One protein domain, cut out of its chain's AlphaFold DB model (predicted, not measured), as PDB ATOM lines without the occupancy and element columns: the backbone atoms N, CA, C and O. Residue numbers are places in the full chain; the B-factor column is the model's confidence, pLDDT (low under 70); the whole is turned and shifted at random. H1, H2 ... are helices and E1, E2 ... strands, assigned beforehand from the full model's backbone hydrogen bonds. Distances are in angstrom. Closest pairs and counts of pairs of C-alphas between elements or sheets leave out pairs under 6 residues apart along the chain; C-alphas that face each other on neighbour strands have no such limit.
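AT A GLANCE: This is residues 103 to 170 and 236 to 267 of the 313 residues of an uncharacterized protein of Rickettsiales bacterium TMED254 (UniProt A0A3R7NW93). A small sandwich of crossed strands: a strongly twisted five-stranded sheet, E3 E4 E5 E6 E9, is partly face to face with the hairpin E1 and E2, and a second hairpin, E7 and E8, packs on the first through E8 beside E1. One long helix, H1, runs along the strands of the larger sheet on one of its faces, covering E3 and E4, and also packs on E7. The printed part has 100 residues with one named helix followed by nine named strands, H1 and then E1 to E9, and its class is mixed, helices and strands. The larger sheet has the order E3, E4, E5, E6, E9 and is mixed, with E5 and E6 parallel; each hairpin sheet is antiparallel. The whole is compact and rounded, with a radius of gyration of the C-alphas of 12.2 A and spans of 34, 29 and 24 A.

IN THESE COORDINATES: H1 holds residues 103 to 121 and is 26.7 A from first to last C-alpha, from C-alpha 103 at (-22.789, 27.661, 10.053) to C-alpha 121 at (-42.100, 9.723, 5.652). E1 is residues 126 to 130 and E2 residues 133 to 137. E2 runs on into E3, residues 139 to 142, across a break of 1 residue, at 97 degrees. E4 is residues 151 to 154. E5, residues 160 to 167, is the longest strand by residues, with 20.3 A from first to last C-alpha. After the cut come E6, residues 243 to 246, E7, residues 250 to 254 and 12.6 A long, and E8, residues 257 to 261 and 12.9 A long. E9, residues 264 to 267, ends at C-alpha 267 at (-16.435, 8.695, 6.928).

HOW THE PARTS SIT: H1 is on the five-stranded sheet at a height over the sheet of 9.0 A, making two layers, a helix on one face of a sheet. It lies over E4 and runs along the strands, at 19 degrees to E4 on the local plane. Its closest C-alphas to E3 are those of Arg 111 and Val 140, 6.2 A apart. In H1 every O i to N i+4 pair is within hydrogen-bond range. In that sheet E3, E4 and E5 form a meander, each strand the antiparallel neighbour of the one before; N 141 and O 152 are 2.9 A apart, and N 153 and O 162 2.8 A. The pairing of E5 is staggered, with E4 over residues 160 to 164 and with E6 over residues 164 to 167. E5 and E6 are parallel, with N 167 and O 245 2.8 A apart; E6 and E9 are antiparallel, with N 246 and O 264 2.8 A apart. E3 and E9 are the edge strands. The sheet and the hairpin E1 and E2 form a sandwich, two sheets face to face, with strands at 77 degrees; the parts that face each other are 10.2 A apart centre to centre. In E1 and E2, N 128 and O 135 are 2.8 A apart. E1 and E8 have 12 pairs of C-alphas within 8 A, the closest those of Met 128 and Tyr 258 at 4.5 A. In the hairpin E7 and E8, N 252 and O 259 are 2.9 A apart. The closest C-alphas of H1 and E7 are those of Glu 113 and Lys 250, 6.7 A apart. H1 and E2 are apart, and E1 and E9 only just, with closest C-alphas 8.1 A apart.

THE WHOLE: The two C-alphas farthest apart, those of Gly 145 and Gly 255, are 35.8 A apart. Residues 171 to 235 are not printed, and C-alphas 170 and 236 are 26.4 A apart across this cut, which lies in the link from E5 to E6. Of the links printed whole, E3 to E4 is short, with 8 residues, and the others are tight. The mean pLDDT of the printed part is 87.0, and the model's confidence is under 70 at residues 103 to 104, 122 to 124 and 156 to 158.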
ATOM      1  N   GLU A 103     -22.459  29.027   9.613       46.81
ATOM      2  CA  GLU A 103     -22.789  27.661  10.053       46.81
ATOM      3  C   GLU A 103     -24.292  27.527  10.280       46.81
ATOM      4  O   GLU A 103     -24.889  26.545   9.850       46.81
ATOM      5  N   ASP A 104     -24.925  28.582  10.799       60.81
ATOM      6  CA  ASP A 104     -26.373  28.701  10.943       60.81
ATOM      7  C   ASP A 104     -27.109  28.489   9.615       60.81
ATOM      8  O   ASP A 104     -28.209  27.951   9.629       60.81
ATOM      9  N   ALA A 105     -26.553  28.886   8.463       71.94
ATOM     10  CA  ALA A 105     -27.243  28.752   7.179       71.94
ATOM     11  C   ALA A 105     -27.232  27.307   6.659       71.94
ATOM     12  O   ALA A 105     -28.278  26.800   6.254       71.94
ATOM     13  N   PHE A 106     -26.080  26.627   6.703       81.31
ATOM     14  CA  PHE A 106     -25.981  25.221   6.295       81.31
ATOM     15  C   PHE A 106     -26.650  24.289   7.301       81.31
ATOM     16  O   PHE A 106     -27.380  23.388   6.892       81.31
ATOM     17  N   LEU A 107     -26.483  24.553   8.599       84.94
ATOM     18  CA  LEU A 107     -27.200  23.855   9.660       84.94
ATOM     19  C   LEU A 107     -28.708  24.053   9.519       84.94
ATOM     20  O   LEU A 107     -29.453  23.083   9.586       84.94
ATOM     21  N   LYS A 108     -29.179  25.284   9.273       83.62
ATOM     22  CA  LYS A 108     -30.605  25.549   9.027       83.62
ATOM     23  C   LYS A 108     -31.096  24.819   7.786       83.62
ATOM     24  O   LYS A 108     -32.134  24.178   7.860       83.62
ATOM     25  N   ALA A 109     -30.364  24.875   6.675       88.25
ATOM     26  CA  ALA A 109     -30.759  24.199   5.442       88.25
ATOM     27  C   ALA A 109     -30.845  22.676   5.627       88.25
ATOM     28  O   ALA A 109     -31.801  22.053   5.168       88.25
ATOM     29  N   PHE A 110     -29.879  22.085   6.333       92.88
ATOM     30  CA  PHE A 110     -29.884  20.658   6.635       92.88
ATOM     31  C   PHE A 110     -30.964  20.280   7.655       92.88
ATOM     32  O   PHE A 110     -31.634  19.266   7.482       92.88
ATOM     33  N   ARG A 111     -31.211  21.115   8.671       88.19
ATOM     34  CA  ARG A 111     -32.335  20.939   9.599       88.19
ATOM     35  C   ARG A 111     -33.665  20.944   8.856       88.19
ATOM     36  O   ARG A 111     -34.469  20.046   9.056       88.19
ATOM     37  N   GLU A 112     -33.876  21.910   7.969       86.50
ATOM     38  CA  GLU A 112     -35.087  21.972   7.152       86.50
ATOM     39  C   GLU A 112     -35.215  20.754   6.224       86.50
ATOM     40  O   GLU A 112     -36.319  20.264   6.007       86.50
ATOM     41  N   GLU A 113     -34.109  20.244   5.673       92.88
ATOM     42  CA  GLU A 113     -34.100  18.999   4.893       92.88
ATOM     43  C   GLU A 113     -34.510  17.787   5.735       92.88
ATOM     44  O   GLU A 113     -35.346  16.988   5.300       92.88
ATOM     45  N   LEU A 114     -33.968  17.669   6.949       84.94
ATOM     46  CA  LEU A 114     -34.312  16.613   7.895       84.94
ATOM     47  C   LEU A 114     -35.790  16.677   8.285       84.94
ATOM     48  O   LEU A 114     -36.503  15.689   8.126       84.94
ATOM     49  N   GLU A 115     -36.270  17.848   8.704       80.94
ATOM     50  CA  GLU A 115     -37.670  18.079   9.081       80.94
ATOM     51  C   GLU A 115     -38.627  17.767   7.922       80.94
ATOM     52  O   GLU A 115     -39.626  17.069   8.108       80.94
ATOM     53  N   ARG A 116     -38.307  18.217   6.699       83.12
ATOM     54  CA  ARG A 116     -39.097  17.885   5.500       83.12
ATOM     55  C   ARG A 116     -39.125  16.385   5.228       83.12
ATOM     56  O   ARG A 116     -40.171  15.861   4.849       83.12
ATOM     57  N   THR A 117     -37.995  15.702   5.391       81.50
ATOM     58  CA  THR A 117     -37.886  14.263   5.115       81.50
ATOM     59  C   THR A 117     -38.667  13.445   6.143       81.50
ATOM     60  O   THR A 117     -39.440  12.576   5.751       81.50
ATOM     61  N   ILE A 118     -38.556  13.786   7.430       73.50
ATOM     62  CA  ILE A 118     -39.357  13.203   8.517       73.50
ATOM     63  C   ILE A 118     -40.856  13.385   8.234       73.50
ATOM     64  O   ILE A 118     -41.620  12.419   8.238       73.50
ATOM     65  N   ALA A 119     -41.277  14.608   7.889       73.06
ATOM     66  CA  ALA A 119     -42.673  14.902   7.570       73.06
ATOM     67  C   ALA A 119     -43.181  14.120   6.345       73.06
ATOM     68  O   ALA A 119     -44.316  13.640   6.341       73.06
ATOM     69  N   LYS A 120     -42.344  13.961   5.310       78.00
ATOM     70  CA  LYS A 120     -42.669  13.190   4.101       78.00
ATOM     71  C   LYS A 120     -42.863  11.703   4.401       78.00
ATOM     72  O   LYS A 120     -43.799  11.103   3.879       78.00
ATOM     73  N   GLU A 121     -42.000  11.125   5.232       75.75
ATOM     74  CA  GLU A 121     -42.100   9.723   5.652       75.75
ATOM     75  C   GLU A 121     -43.216   9.501   6.688       75.75
ATOM     76  O   GLU A 121     -43.581   8.359   6.958       75.75
ATOM     77  N   LYS A 122     -43.809  10.583   7.218       69.88
ATOM     78  CA  LYS A 122     -44.844  10.562   8.265       69.88
ATOM     79  C   LYS A 122     -44.387   9.803   9.515       69.88
ATOM     80  O   LYS A 122     -45.186   9.155  10.189       69.88
ATOM     81  N   THR A 123     -43.094   9.880   9.811       61.38
ATOM     82  CA  THR A 123     -42.475   9.310  11.007       61.38
ATOM     83  C   THR A 123     -42.093  10.430  11.977       61.38
ATOM     84  O   THR A 123     -42.154  11.605  11.630       61.38
ATOM     85  N   GLY A 124     -41.721  10.088  13.214       56.69
ATOM     86  CA  GLY A 124     -41.119  11.042  14.161       56.69
ATOM     87  C   GLY A 124     -39.591  11.135  14.054       56.69
ATOM     88  O   GLY A 124     -38.985  12.027  14.635       56.69
ATOM     89  N   ALA A 125     -38.975  10.203  13.324       72.88
ATOM     90  CA  ALA A 125     -37.533  10.060  13.173       72.88
ATOM     91  C   ALA A 125     -37.198   9.261  11.902       72.88
ATOM     92  O   ALA A 125     -38.063   8.580  11.341       72.88
ATOM     93  N   LEU A 126     -35.945   9.321  11.458       74.62
ATOM     94  CA  LEU A 126     -35.426   8.550  10.329       74.62
ATOM     95  C   LEU A 126     -34.427   7.502  10.807       74.62
ATOM     96  O   LEU A 126     -33.517   7.807  11.575       74.62
ATOM     97  N   ASP A 127     -34.532   6.293  10.266       89.69
ATOM     98  CA  ASP A 127     -33.433   5.335  10.301       89.69
ATOM     99  C   ASP A 127     -32.310   5.851   9.390       89.69
ATOM    100  O   ASP A 127     -32.489   5.975   8.180       89.69
ATOM    101  N   MET A 128     -31.141   6.150   9.951       96.44
ATOM    102  CA  MET A 128     -29.990   6.686   9.227       96.44
ATOM    103  C   MET A 128     -28.757   5.792   9.351       96.44
ATOM    104  O   MET A 128     -28.579   5.068  10.334       96.44
ATOM    105  N   ILE A 129     -27.885   5.867   8.346       97.50
ATOM    106  CA  ILE A 129     -26.502   5.401   8.430       97.50
ATOM    107  C   ILE A 129     -25.604   6.634   8.412       97.50
ATOM    108  O   ILE A 129     -25.580   7.359   7.420       97.50
ATOM    109  N   VAL A 130     -24.875   6.844   9.507       97.00
ATOM    110  CA  VAL A 130     -23.958   7.974   9.701       97.00
ATOM    111  C   VAL A 130     -22.671   7.443  10.315       97.00
ATOM    112  O   VAL A 130     -22.703   6.704  11.299       97.00
ATOM    113  N   GLY A 131     -21.525   7.728   9.706       94.69
ATOM    114  CA  GLY A 131     -20.230   7.232  10.171       94.69
ATOM    115  C   GLY A 131     -20.125   5.708  10.111       94.69
ATOM    116  O   GLY A 131     -19.428   5.111  10.927       94.69
ATOM    117  N   ARG A 132     -20.853   5.065   9.182       94.50
ATOM    118  CA  ARG A 132     -21.048   3.598   9.093       94.50
ATOM    119  C   ARG A 132     -21.822   2.984  10.269       94.50
ATOM    120  O   ARG A 132     -21.867   1.762  10.398       94.50
ATOM    121  N   ARG A 133     -22.460   3.800  11.112       95.12
ATOM    122  CA  ARG A 133     -23.302   3.358  12.229       95.12
ATOM    123  C   ARG A 133     -24.773   3.543  11.878       95.12
ATOM    124  O   ARG A 133     -25.155   4.569  11.331       95.12
ATOM    125  N   LYS A 134     -25.595   2.544  12.198       94.81
ATOM    126  CA  LYS A 134     -27.057   2.616  12.075       94.81
ATOM    127  C   LYS A 134     -27.624   3.287  13.321       94.81
ATOM    128  O   LYS A 134     -27.261   2.885  14.424       94.81
ATOM    129  N   MET A 135     -28.497   4.269  13.150       93.19
ATOM    130  CA  MET A 135     -29.103   5.010  14.257       93.19
ATOM    131  C   MET A 135     -30.441   5.620  13.853       93.19
ATOM    132  O   MET A 135     -30.689   5.841  12.674       93.19
ATOM    133  N   VAL A 136     -31.284   5.896  14.841       82.69
ATOM    134  CA  VAL A 136     -32.538   6.631  14.661       82.69
ATOM    135  C   VAL A 136     -32.242   8.102  14.908       82.69
ATOM    136  O   VAL A 136     -31.663   8.420  15.940       82.69
ATOM    137  N   ILE A 137     -32.610   8.983  13.977       85.19
ATOM    138  CA  ILE A 137     -32.367  10.427  14.064       85.19
ATOM    139  C   ILE A 137     -33.683  11.194  14.021       85.19
ATOM    140  O   ILE A 137     -34.446  11.075  13.064       85.19
ATOM    141  N   ALA A 138     -33.913  12.027  15.031       73.75
ATOM    142  CA  ALA A 138     -35.092  12.880  15.148       73.75
ATOM    143  C   ALA A 138     -34.770  14.376  15.008       73.75
ATOM    144  O   ALA A 138     -35.671  15.186  14.798       73.75
ATOM    145  N   GLY A 139     -33.494  14.769  15.101       77.75
ATOM    146  CA  GLY A 139     -33.126  16.181  15.070       77.75
ATOM    147  C   GLY A 139     -31.654  16.454  14.793       77.75
ATOM    148  O   GLY A 139     -30.845  15.549  14.597       77.75
ATOM    149  N   VAL A 140     -31.318  17.742  14.772       85.44
ATOM    150  CA  VAL A 140     -29.951  18.241  14.589       85.44
ATOM    151  C   VAL A 140     -29.768  19.567  15.323       85.44
ATOM    152  O   VAL A 140     -30.629  20.451  15.238       85.44
ATOM    153  N   GLU A 141     -28.640  19.739  16.011       81.81
ATOM    154  CA  GLU A 141     -28.299  20.934  16.790       81.81
ATOM    155  C   GLU A 141     -26.838  21.349  16.615       81.81
ATOM    156  O   GLU A 141     -25.972  20.520  16.351       81.81
ATOM    157  N   SER A 142     -26.556  22.648  16.755       82.88
ATOM    158  CA  SER A 142     -25.182  23.155  16.778       82.88
ATOM    159  C   SER A 142     -24.446  22.595  17.990       82.88
ATOM    160  O   SER A 142     -25.023  22.430  19.065       82.88
ATOM    161  N   THR A 143     -23.158  22.306  17.836       84.81
ATOM    162  CA  THR A 143     -22.362  21.797  18.952       84.81
ATOM    163  C   THR A 143     -21.792  22.969  19.753       84.81
ATOM    164  O   THR A 143     -21.080  23.793  19.186       84.81
ATOM    165  N   PRO A 144     -22.051  23.073  21.069       76.31
ATOM    166  CA  PRO A 144     -21.502  24.158  21.874       76.31
ATOM    167  C   PRO A 144     -19.974  24.102  22.002       76.31
ATOM    168  O   PRO A 144     -19.396  23.034  22.227       76.31
ATOM    169  N   GLY A 145     -19.345  25.280  21.984       77.81
ATOM    170  CA  GLY A 145     -17.909  25.466  22.197       77.81
ATOM    171  C   GLY A 145     -17.110  25.484  20.896       77.81
ATOM    172  O   GLY A 145     -17.627  25.851  19.850       77.81
ATOM    173  N   VAL A 146     -15.837  25.085  20.980       82.25
ATOM    174  CA  VAL A 146     -14.926  24.952  19.826       82.25
ATOM    175  C   VAL A 146     -14.454  23.502  19.579       82.25
ATOM    176  O   VAL A 146     -13.256  23.275  19.388       82.25
ATOM    177  N   PRO A 147     -15.334  22.481  19.656       91.12
ATOM    178  CA  PRO A 147     -14.942  21.114  19.340       91.12
ATOM    179  C   PRO A 147     -14.792  20.909  17.824       91.12
ATOM    180  O   PRO A 147     -15.078  21.796  17.026       91.12
ATOM    181  N   LYS A 148     -14.350  19.715  17.411       92.81
ATOM    182  CA  LYS A 148     -14.249  19.370  15.982       92.81
ATOM    183  C   LYS A 148     -15.612  19.320  15.278       92.81
ATOM    184  O   LYS A 148     -15.693  19.596  14.083       92.81
ATOM    185  N   SER A 149     -16.640  18.884  15.995       94.62
ATOM    186  CA  SER A 149     -18.012  18.803  15.505       94.62
ATOM    187  C   SER A 149     -18.614  20.195  15.416       94.62
ATOM    188  O   SER A 149     -18.697  20.885  16.426       94.62
ATOM    189  N   ASP A 150     -19.116  20.562  14.246       90.44
ATOM    190  CA  ASP A 150     -19.798  21.843  14.049       90.44
ATOM    191  C   ASP A 150     -21.271  21.710  14.498       90.44
ATOM    192  O   ASP A 150     -21.830  22.563  15.189       90.44
ATOM    193  N   PHE A 151     -21.891  20.554  14.237       91.50
ATOM    194  CA  PHE A 151     -23.224  20.190  14.731       91.50
ATOM    195  C   PHE A 151     -23.323  18.686  14.997       91.50
ATOM    196  O   PHE A 151     -22.459  17.914  14.584       91.50
ATOM    197  N   HIS A 152     -24.372  18.268  15.694       94.00
ATOM    198  CA  HIS A 152     -24.625  16.873  16.027       94.00
ATOM    199  C   HIS A 152     -26.079  16.502  15.739       94.00
ATOM    200  O   HIS A 152     -26.986  17.332  15.813       94.00
ATOM    201  N   LEU A 153     -26.287  15.241  15.373       91.06
ATOM    202  CA  LEU A 153     -27.604  14.653  15.186       91.06
ATOM    203  C   LEU A 153     -28.123  14.139  16.524       91.06
ATOM    204  O   LEU A 153     -27.355  13.609  17.329       91.06
ATOM    205  N   LEU A 154     -29.426  14.273  16.727       81.19
ATOM    206  CA  LEU A 154     -30.121  13.815  17.921       81.19
ATOM    207  C   LEU A 154     -30.921  12.555  17.617       81.19
ATOM    208  O   LEU A 154     -31.590  12.493  16.581       81.19
ATOM    209  N   ASP A 155     -30.877  11.587  18.526       71.62
ATOM    210  CA  ASP A 155     -31.781  10.440  18.497       71.62
ATOM    211  C   ASP A 155     -33.215  10.813  18.912       71.62
ATOM    212  O   ASP A 155     -33.531  11.967  19.214       71.62
ATOM    213  N   ASP A 156     -34.103   9.822  18.909       67.31
ATOM    214  CA  ASP A 156     -35.495   9.950  19.352       67.31
ATOM    215  C   ASP A 156     -35.643  10.239  20.858       67.31
ATOM    216  O   ASP A 156     -36.730  10.594  21.311       67.31
ATOM    217  N   MET A 157     -34.552  10.149  21.626       58.00
ATOM    218  CA  MET A 157     -34.467  10.536  23.036       58.00
ATOM    219  C   MET A 157     -33.825  11.921  23.236       58.00
ATOM    220  O   MET A 157     -33.615  12.336  24.379       58.00
ATOM    221  N   GLY A 158     -33.483  12.634  22.158       62.25
ATOM    222  CA  GLY A 158     -32.812  13.931  22.224       62.25
ATOM    223  C   GLY A 158     -31.353  13.855  22.687       62.25
ATOM    224  O   GLY A 158     -30.811  14.857  23.150       62.25
ATOM    225  N   LYS A 159     -30.711  12.685  22.604       75.38
ATOM    226  CA  LYS A 159     -29.286  12.503  22.908       75.38
ATOM    227  C   LYS A 159     -28.454  12.612  21.639       75.38
ATOM    228  O   LYS A 159     -28.899  12.255  20.553       75.38
ATOM    229  N   GLU A 160     -27.213  13.070  21.787       88.12
ATOM    230  CA  GLU A 160     -26.258  13.130  20.679       88.12
ATOM    231  C   GLU A 160     -25.980  11.717  20.146       88.12
ATOM    232  O   GLU A 160     -25.447  10.862  20.855       88.12
ATOM    233  N   ALA A 161     -26.351  11.482  18.891       88.25
ATOM    234  CA  ALA A 161     -26.232  10.188  18.230       88.25
ATOM    235  C   ALA A 161     -25.041  10.143  17.265       88.25
ATOM    236  O   ALA A 161     -24.334   9.131  17.203       88.25
ATOM    237  N   ALA A 162     -24.806  11.238  16.537       97.50
ATOM    238  CA  ALA A 162     -23.683  11.397  15.619       97.50
ATOM    239  C   ALA A 162     -23.179  12.836  15.559       97.50
ATOM    240  O   ALA A 162     -23.940  13.782  15.748       97.50
ATOM    241  N   TRP A 163     -21.900  12.992  15.239       97.94
ATOM    242  CA  TRP A 163     -21.194  14.274  15.222       97.94
ATOM    243  C   TRP A 163     -20.684  14.573  13.826       97.94
ATOM    244  O   TRP A 163     -20.068  13.714  13.199       97.94
ATOM    245  N   ILE A 164     -20.924  15.783  13.335       96.94
ATOM    246  CA  ILE A 164     -20.630  16.155  11.957       96.94
ATOM    247  C   ILE A 164     -19.777  17.415  11.941       96.94
ATOM    248  O   ILE A 164     -20.084  18.396  12.622       96.94
ATOM    249  N   SER A 165     -18.719  17.403  11.128       94.88
ATOM    250  CA  SER A 165     -18.037  18.638  10.735       94.88
ATOM    251  C   SER A 165     -18.472  19.064   9.338       94.88
ATOM    252  O   SER A 165     -18.520  18.263   8.406       94.88
ATOM    253  N   HIS A 166     -18.772  20.342   9.179       92.38
ATOM    254  CA  HIS A 166     -19.127  20.966   7.924       92.38
ATOM    255  C   HIS A 166     -18.027  21.900   7.433       92.38
ATOM    256  O   HIS A 166     -17.300  22.541   8.198       92.38
ATOM    257  N   LYS A 167     -17.896  21.968   6.110       89.12
ATOM    258  CA  LYS A 167     -17.053  22.936   5.420       89.12
ATOM    259  C   LYS A 167     -17.845  23.591   4.299       89.12
ATOM    260  O   LYS A 167     -18.537  22.935   3.522       89.12
ATOM    261  N   ALA A 168     -17.729  24.908   4.197       87.38
ATOM    262  CA  ALA A 168     -18.303  25.648   3.083       87.38
ATOM    263  C   ALA A 168     -17.540  25.368   1.772       87.38
ATOM    264  O   ALA A 168     -16.419  24.854   1.768       87.38
ATOM    265  N   GLY A 169     -18.160  25.731   0.650       86.19
ATOM    266  CA  GLY A 169     -17.575  25.575  -0.682       86.19
ATOM    267  C   GLY A 169     -18.005  24.303  -1.406       86.19
ATOM    268  O   GLY A 169     -18.885  23.575  -0.946       86.19
ATOM    269  N   LYS A 170     -17.425  24.084  -2.587       86.25
ATOM    270  CA  LYS A 170     -17.805  22.990  -3.498       86.25
ATOM    271  C   LYS A 170     -16.616  22.158  -3.961       86.25
ATOM    272  O   LYS A 170     -16.808  21.029  -4.390       86.25
ATOM    273  N   ARG A 236     -16.846   7.751  19.580       97.25
ATOM    274  CA  ARG A 236     -17.339   8.893  18.796       97.25
ATOM    275  C   ARG A 236     -17.878   9.972  19.719       97.25
ATOM    276  O   ARG A 236     -18.418   9.670  20.780       97.25
ATOM    277  N   GLY A 237     -17.662  11.219  19.327       97.06
ATOM    278  CA  GLY A 237     -17.974  12.368  20.156       97.06
ATOM    279  C   GLY A 237     -17.683  13.679  19.447       97.06
ATOM    280  O   GLY A 237     -17.178  13.712  18.325       97.06
ATOM    281  N   ARG A 238     -17.903  14.782  20.161       96.19
ATOM    282  CA  ARG A 238     -17.686  16.139  19.643       96.19
ATOM    283  C   ARG A 238     -16.258  16.377  19.109       96.19
ATOM    284  O   ARG A 238     -16.077  17.204  18.225       96.19
ATOM    285  N   ASN A 239     -15.254  15.643  19.601       96.62
ATOM    286  CA  ASN A 239     -13.853  15.689  19.144       96.62
ATOM    287  C   ASN A 239     -13.378  14.408  18.430       96.62
ATOM    288  O   ASN A 239     -12.178  14.211  18.256       96.62
ATOM    289  N   ASN A 240     -14.308  13.543  18.027       97.62
ATOM    290  CA  ASN A 240     -14.073  12.353  17.214       97.62
ATOM    291  C   ASN A 240     -15.328  12.093  16.368       97.62
ATOM    292  O   ASN A 240     -16.175  11.264  16.716       97.62
ATOM    293  N   ILE A 241     -15.478  12.885  15.309       98.00
ATOM    294  CA  ILE A 241     -16.731  13.035  14.554       98.00
ATOM    295  C   ILE A 241     -17.061  11.796  13.717       98.00
ATOM    296  O   ILE A 241     -16.183  11.004  13.405       98.00
ATOM    297  N   ASP A 242     -18.308  11.604  13.310       98.38
ATOM    298  CA  ASP A 242     -18.723  10.500  12.441       98.38
ATOM    299  C   ASP A 242     -18.334  10.707  10.984       98.38
ATOM    300  O   ASP A 242     -17.723   9.824  10.370       98.38
ATOM    301  N   GLU A 243     -18.671  11.881  10.465       97.50
ATOM    302  CA  GLU A 243     -18.508  12.260   9.067       97.50
ATOM    303  C   GLU A 243     -18.088  13.724   8.986       97.50
ATOM    304  O   GLU A 243     -18.366  14.528   9.883       97.50
ATOM    305  N   PHE A 244     -17.432  14.078   7.887       94.44
ATOM    306  CA  PHE A 244     -17.371  15.471   7.478       94.44
ATOM    307  C   PHE A 244     -18.048  15.643   6.123       94.44
ATOM    308  O   PHE A 244     -18.007  14.751   5.276       94.44
ATOM    309  N   HIS A 245     -18.629  16.820   5.914       95.38
ATOM    310  CA  HIS A 245     -19.316  17.184   4.683       95.38
ATOM    311  C   HIS A 245     -18.871  18.558   4.199       95.38
ATOM    312  O   HIS A 245     -18.771  19.507   4.975       95.38
ATOM    313  N   GLN A 246     -18.645  18.680   2.894       93.12
ATOM    314  CA  GLN A 246     -18.394  19.945   2.223       93.12
ATOM    315  C   GLN A 246     -19.582  20.338   1.338       93.12
ATOM    316  O   GLN A 246     -20.009  19.578   0.465       93.12
ATOM    317  N   GLY A 247     -20.080  21.559   1.531       91.56
ATOM    318  CA  GLY A 247     -21.173  22.132   0.749       91.56
ATOM    319  C   GLY A 247     -22.562  21.741   1.257       91.56
ATOM    320  O   GLY A 247     -22.750  21.422   2.428       91.56
ATOM    321  N   THR A 248     -23.572  21.830   0.394       91.94
ATOM    322  CA  THR A 248     -24.959  21.514   0.769       91.94
ATOM    323  C   THR A 248     -25.112  20.028   1.080       91.94
ATOM    324  O   THR A 248     -24.712  19.189   0.277       91.94
ATOM    325  N   MET A 249     -25.737  19.723   2.215       95.19
ATOM    326  CA  MET A 249     -26.053  18.361   2.637       95.19
ATOM    327  C   MET A 249     -27.500  18.019   2.292       95.19
ATOM    328  O   MET A 249     -28.399  18.831   2.512       95.19
ATOM    329  N   LYS A 250     -27.715  16.818   1.758       96.31
ATOM    330  CA  LYS A 250     -29.029  16.269   1.412       96.31
ATOM    331  C   LYS A 250     -29.198  14.885   2.013       96.31
ATOM    332  O   LYS A 250     -28.223  14.144   2.134       96.31
ATOM    333  N   LEU A 251     -30.434  14.530   2.340       97.12
ATOM    334  CA  LEU A 251     -30.767  13.183   2.783       97.12
ATOM    335  C   LEU A 251     -31.161  12.333   1.578       97.12
ATOM    336  O   LEU A 251     -32.075  12.674   0.829       97.12
ATOM    337  N   VAL A 252     -30.473  11.209   1.397       96.88
ATOM    338  CA  VAL A 252     -30.740  10.264   0.308       96.88
ATOM    339  C   VAL A 252     -31.126   8.920   0.898       96.88
ATOM    340  O   VAL A 252     -30.422   8.384   1.752       96.88
ATOM    341  N   LYS A 253     -32.260   8.384   0.444       95.69
ATOM    342  CA  LYS A 253     -32.766   7.082   0.879       95.69
ATOM    343  C   LYS A 253     -31.975   5.964   0.196       95.69
ATOM    344  O   LYS A 253     -31.849   5.950  -1.024       95.69
ATOM    345  N   SER A 254     -31.480   5.022   0.986       90.06
ATOM    346  CA  SER A 254     -30.786   3.807   0.568       90.06
ATOM    347  C   SER A 254     -31.422   2.607   1.273       90.06
ATOM    348  O   SER A 254     -31.192   2.337   2.457       90.06
ATOM    349  N   GLY A 255     -32.310   1.913   0.557       90.88
ATOM    350  CA  GLY A 255     -33.171   0.887   1.141       90.88
ATOM    351  C   GLY A 255     -34.063   1.472   2.239       90.88
ATOM    352  O   GLY A 255     -34.837   2.397   1.991       90.88
ATOM    353  N   LYS A 256     -33.948   0.939   3.461       91.12
ATOM    354  CA  LYS A 256     -34.691   1.448   4.626       91.12
ATOM    355  C   LYS A 256     -34.018   2.620   5.345       91.12
ATOM    356  O   LYS A 256     -34.650   3.235   6.191       91.12
ATOM    357  N   TYR A 257     -32.750   2.895   5.045       96.31
ATOM    358  CA  TYR A 257     -31.962   3.903   5.748       96.31
ATOM    359  C   TYR A 257     -31.819   5.179   4.919       96.31
ATOM    360  O   TYR A 257     -31.881   5.138   3.695       96.31
ATOM    361  N   TYR A 258     -31.550   6.301   5.575       97.62
ATOM    362  CA  TYR A 258     -31.079   7.529   4.942       97.62
ATOM    363  C   TYR A 258     -29.585   7.736   5.187       97.62
ATOM    364  O   TYR A 258     -29.063   7.419   6.253       97.62
ATOM    365  N   THR A 259     -28.900   8.304   4.203       97.62
ATOM    366  CA  THR A 259     -27.501   8.742   4.296       97.62
ATOM    367  C   THR A 259     -27.400  10.220   3.958       97.62
ATOM    368  O   THR A 259     -28.210  10.729   3.176       97.62
ATOM    369  N   ILE A 260     -26.390  10.900   4.495       97.44
ATOM    370  CA  ILE A 260     -26.097  12.290   4.148       97.44
ATOM    371  C   ILE A 260     -25.194  12.304   2.911       97.44
ATOM    372  O   ILE A 260     -24.159  11.645   2.879       97.44
ATOM    373  N   GLN A 261     -25.578  13.062   1.886       96.00
ATOM    374  CA  GLN A 261     -24.745  13.315   0.712       96.00
ATOM    375  C   GLN A 261     -24.441  14.801   0.572       96.00
ATOM    376  O   GLN A 261     -25.293  15.652   0.833       96.00
ATOM    377  N   SER A 262     -23.231  15.112   0.122       94.69
ATOM    378  CA  SER A 262     -22.764  16.469  -0.158       94.69
ATOM    379  C   SER A 262     -21.765  16.461  -1.317       94.69
ATOM    380  O   SER A 262     -21.445  15.399  -1.845       94.69
ATOM    381  N   ALA A 263     -21.285  17.637  -1.741       92.31
ATOM    382  CA  ALA A 263     -20.360  17.748  -2.877       92.31
ATOM    383  C   ALA A 263     -19.068  16.945  -2.655       92.31
ATOM    384  O   ALA A 263     -18.563  16.295  -3.564       92.31
ATOM    385  N   HIS A 264     -18.578  16.960  -1.421       93.31
ATOM    386  CA  HIS A 264     -17.563  16.039  -0.943       93.31
ATOM    387  C   HIS A 264     -17.902  15.642   0.491       93.31
ATOM    388  O   HIS A 264     -18.469  16.442   1.241       93.31
ATOM    389  N   SER A 265     -17.596  14.410   0.864       94.50
ATOM    390  CA  SER A 265     -17.796  13.891   2.211       94.50
ATOM    391  C   SER A 265     -16.905  12.691   2.431       94.50
ATOM    392  O   SER A 265     -16.565  11.994   1.474       94.50
ATOM    393  N   ASP A 266     -16.608  12.402   3.689       95.31
ATOM    394  CA  ASP A 266     -15.946  11.156   4.034       95.31
ATOM    395  C   ASP A 266     -16.355  10.665   5.428       95.31
ATOM    396  O   ASP A 266     -16.852  11.424   6.264       95.31
ATOM    397  N   THR A 267     -16.129   9.376   5.667       96.25
ATOM    398  CA  THR A 267     -16.435   8.695   6.928       96.25
ATOM    399  C   THR A 267     -15.179   8.509   7.758       96.25
ATOM    400  O   THR A 267     -14.105   8.172   7.255       96.25
TER     401      THR A 267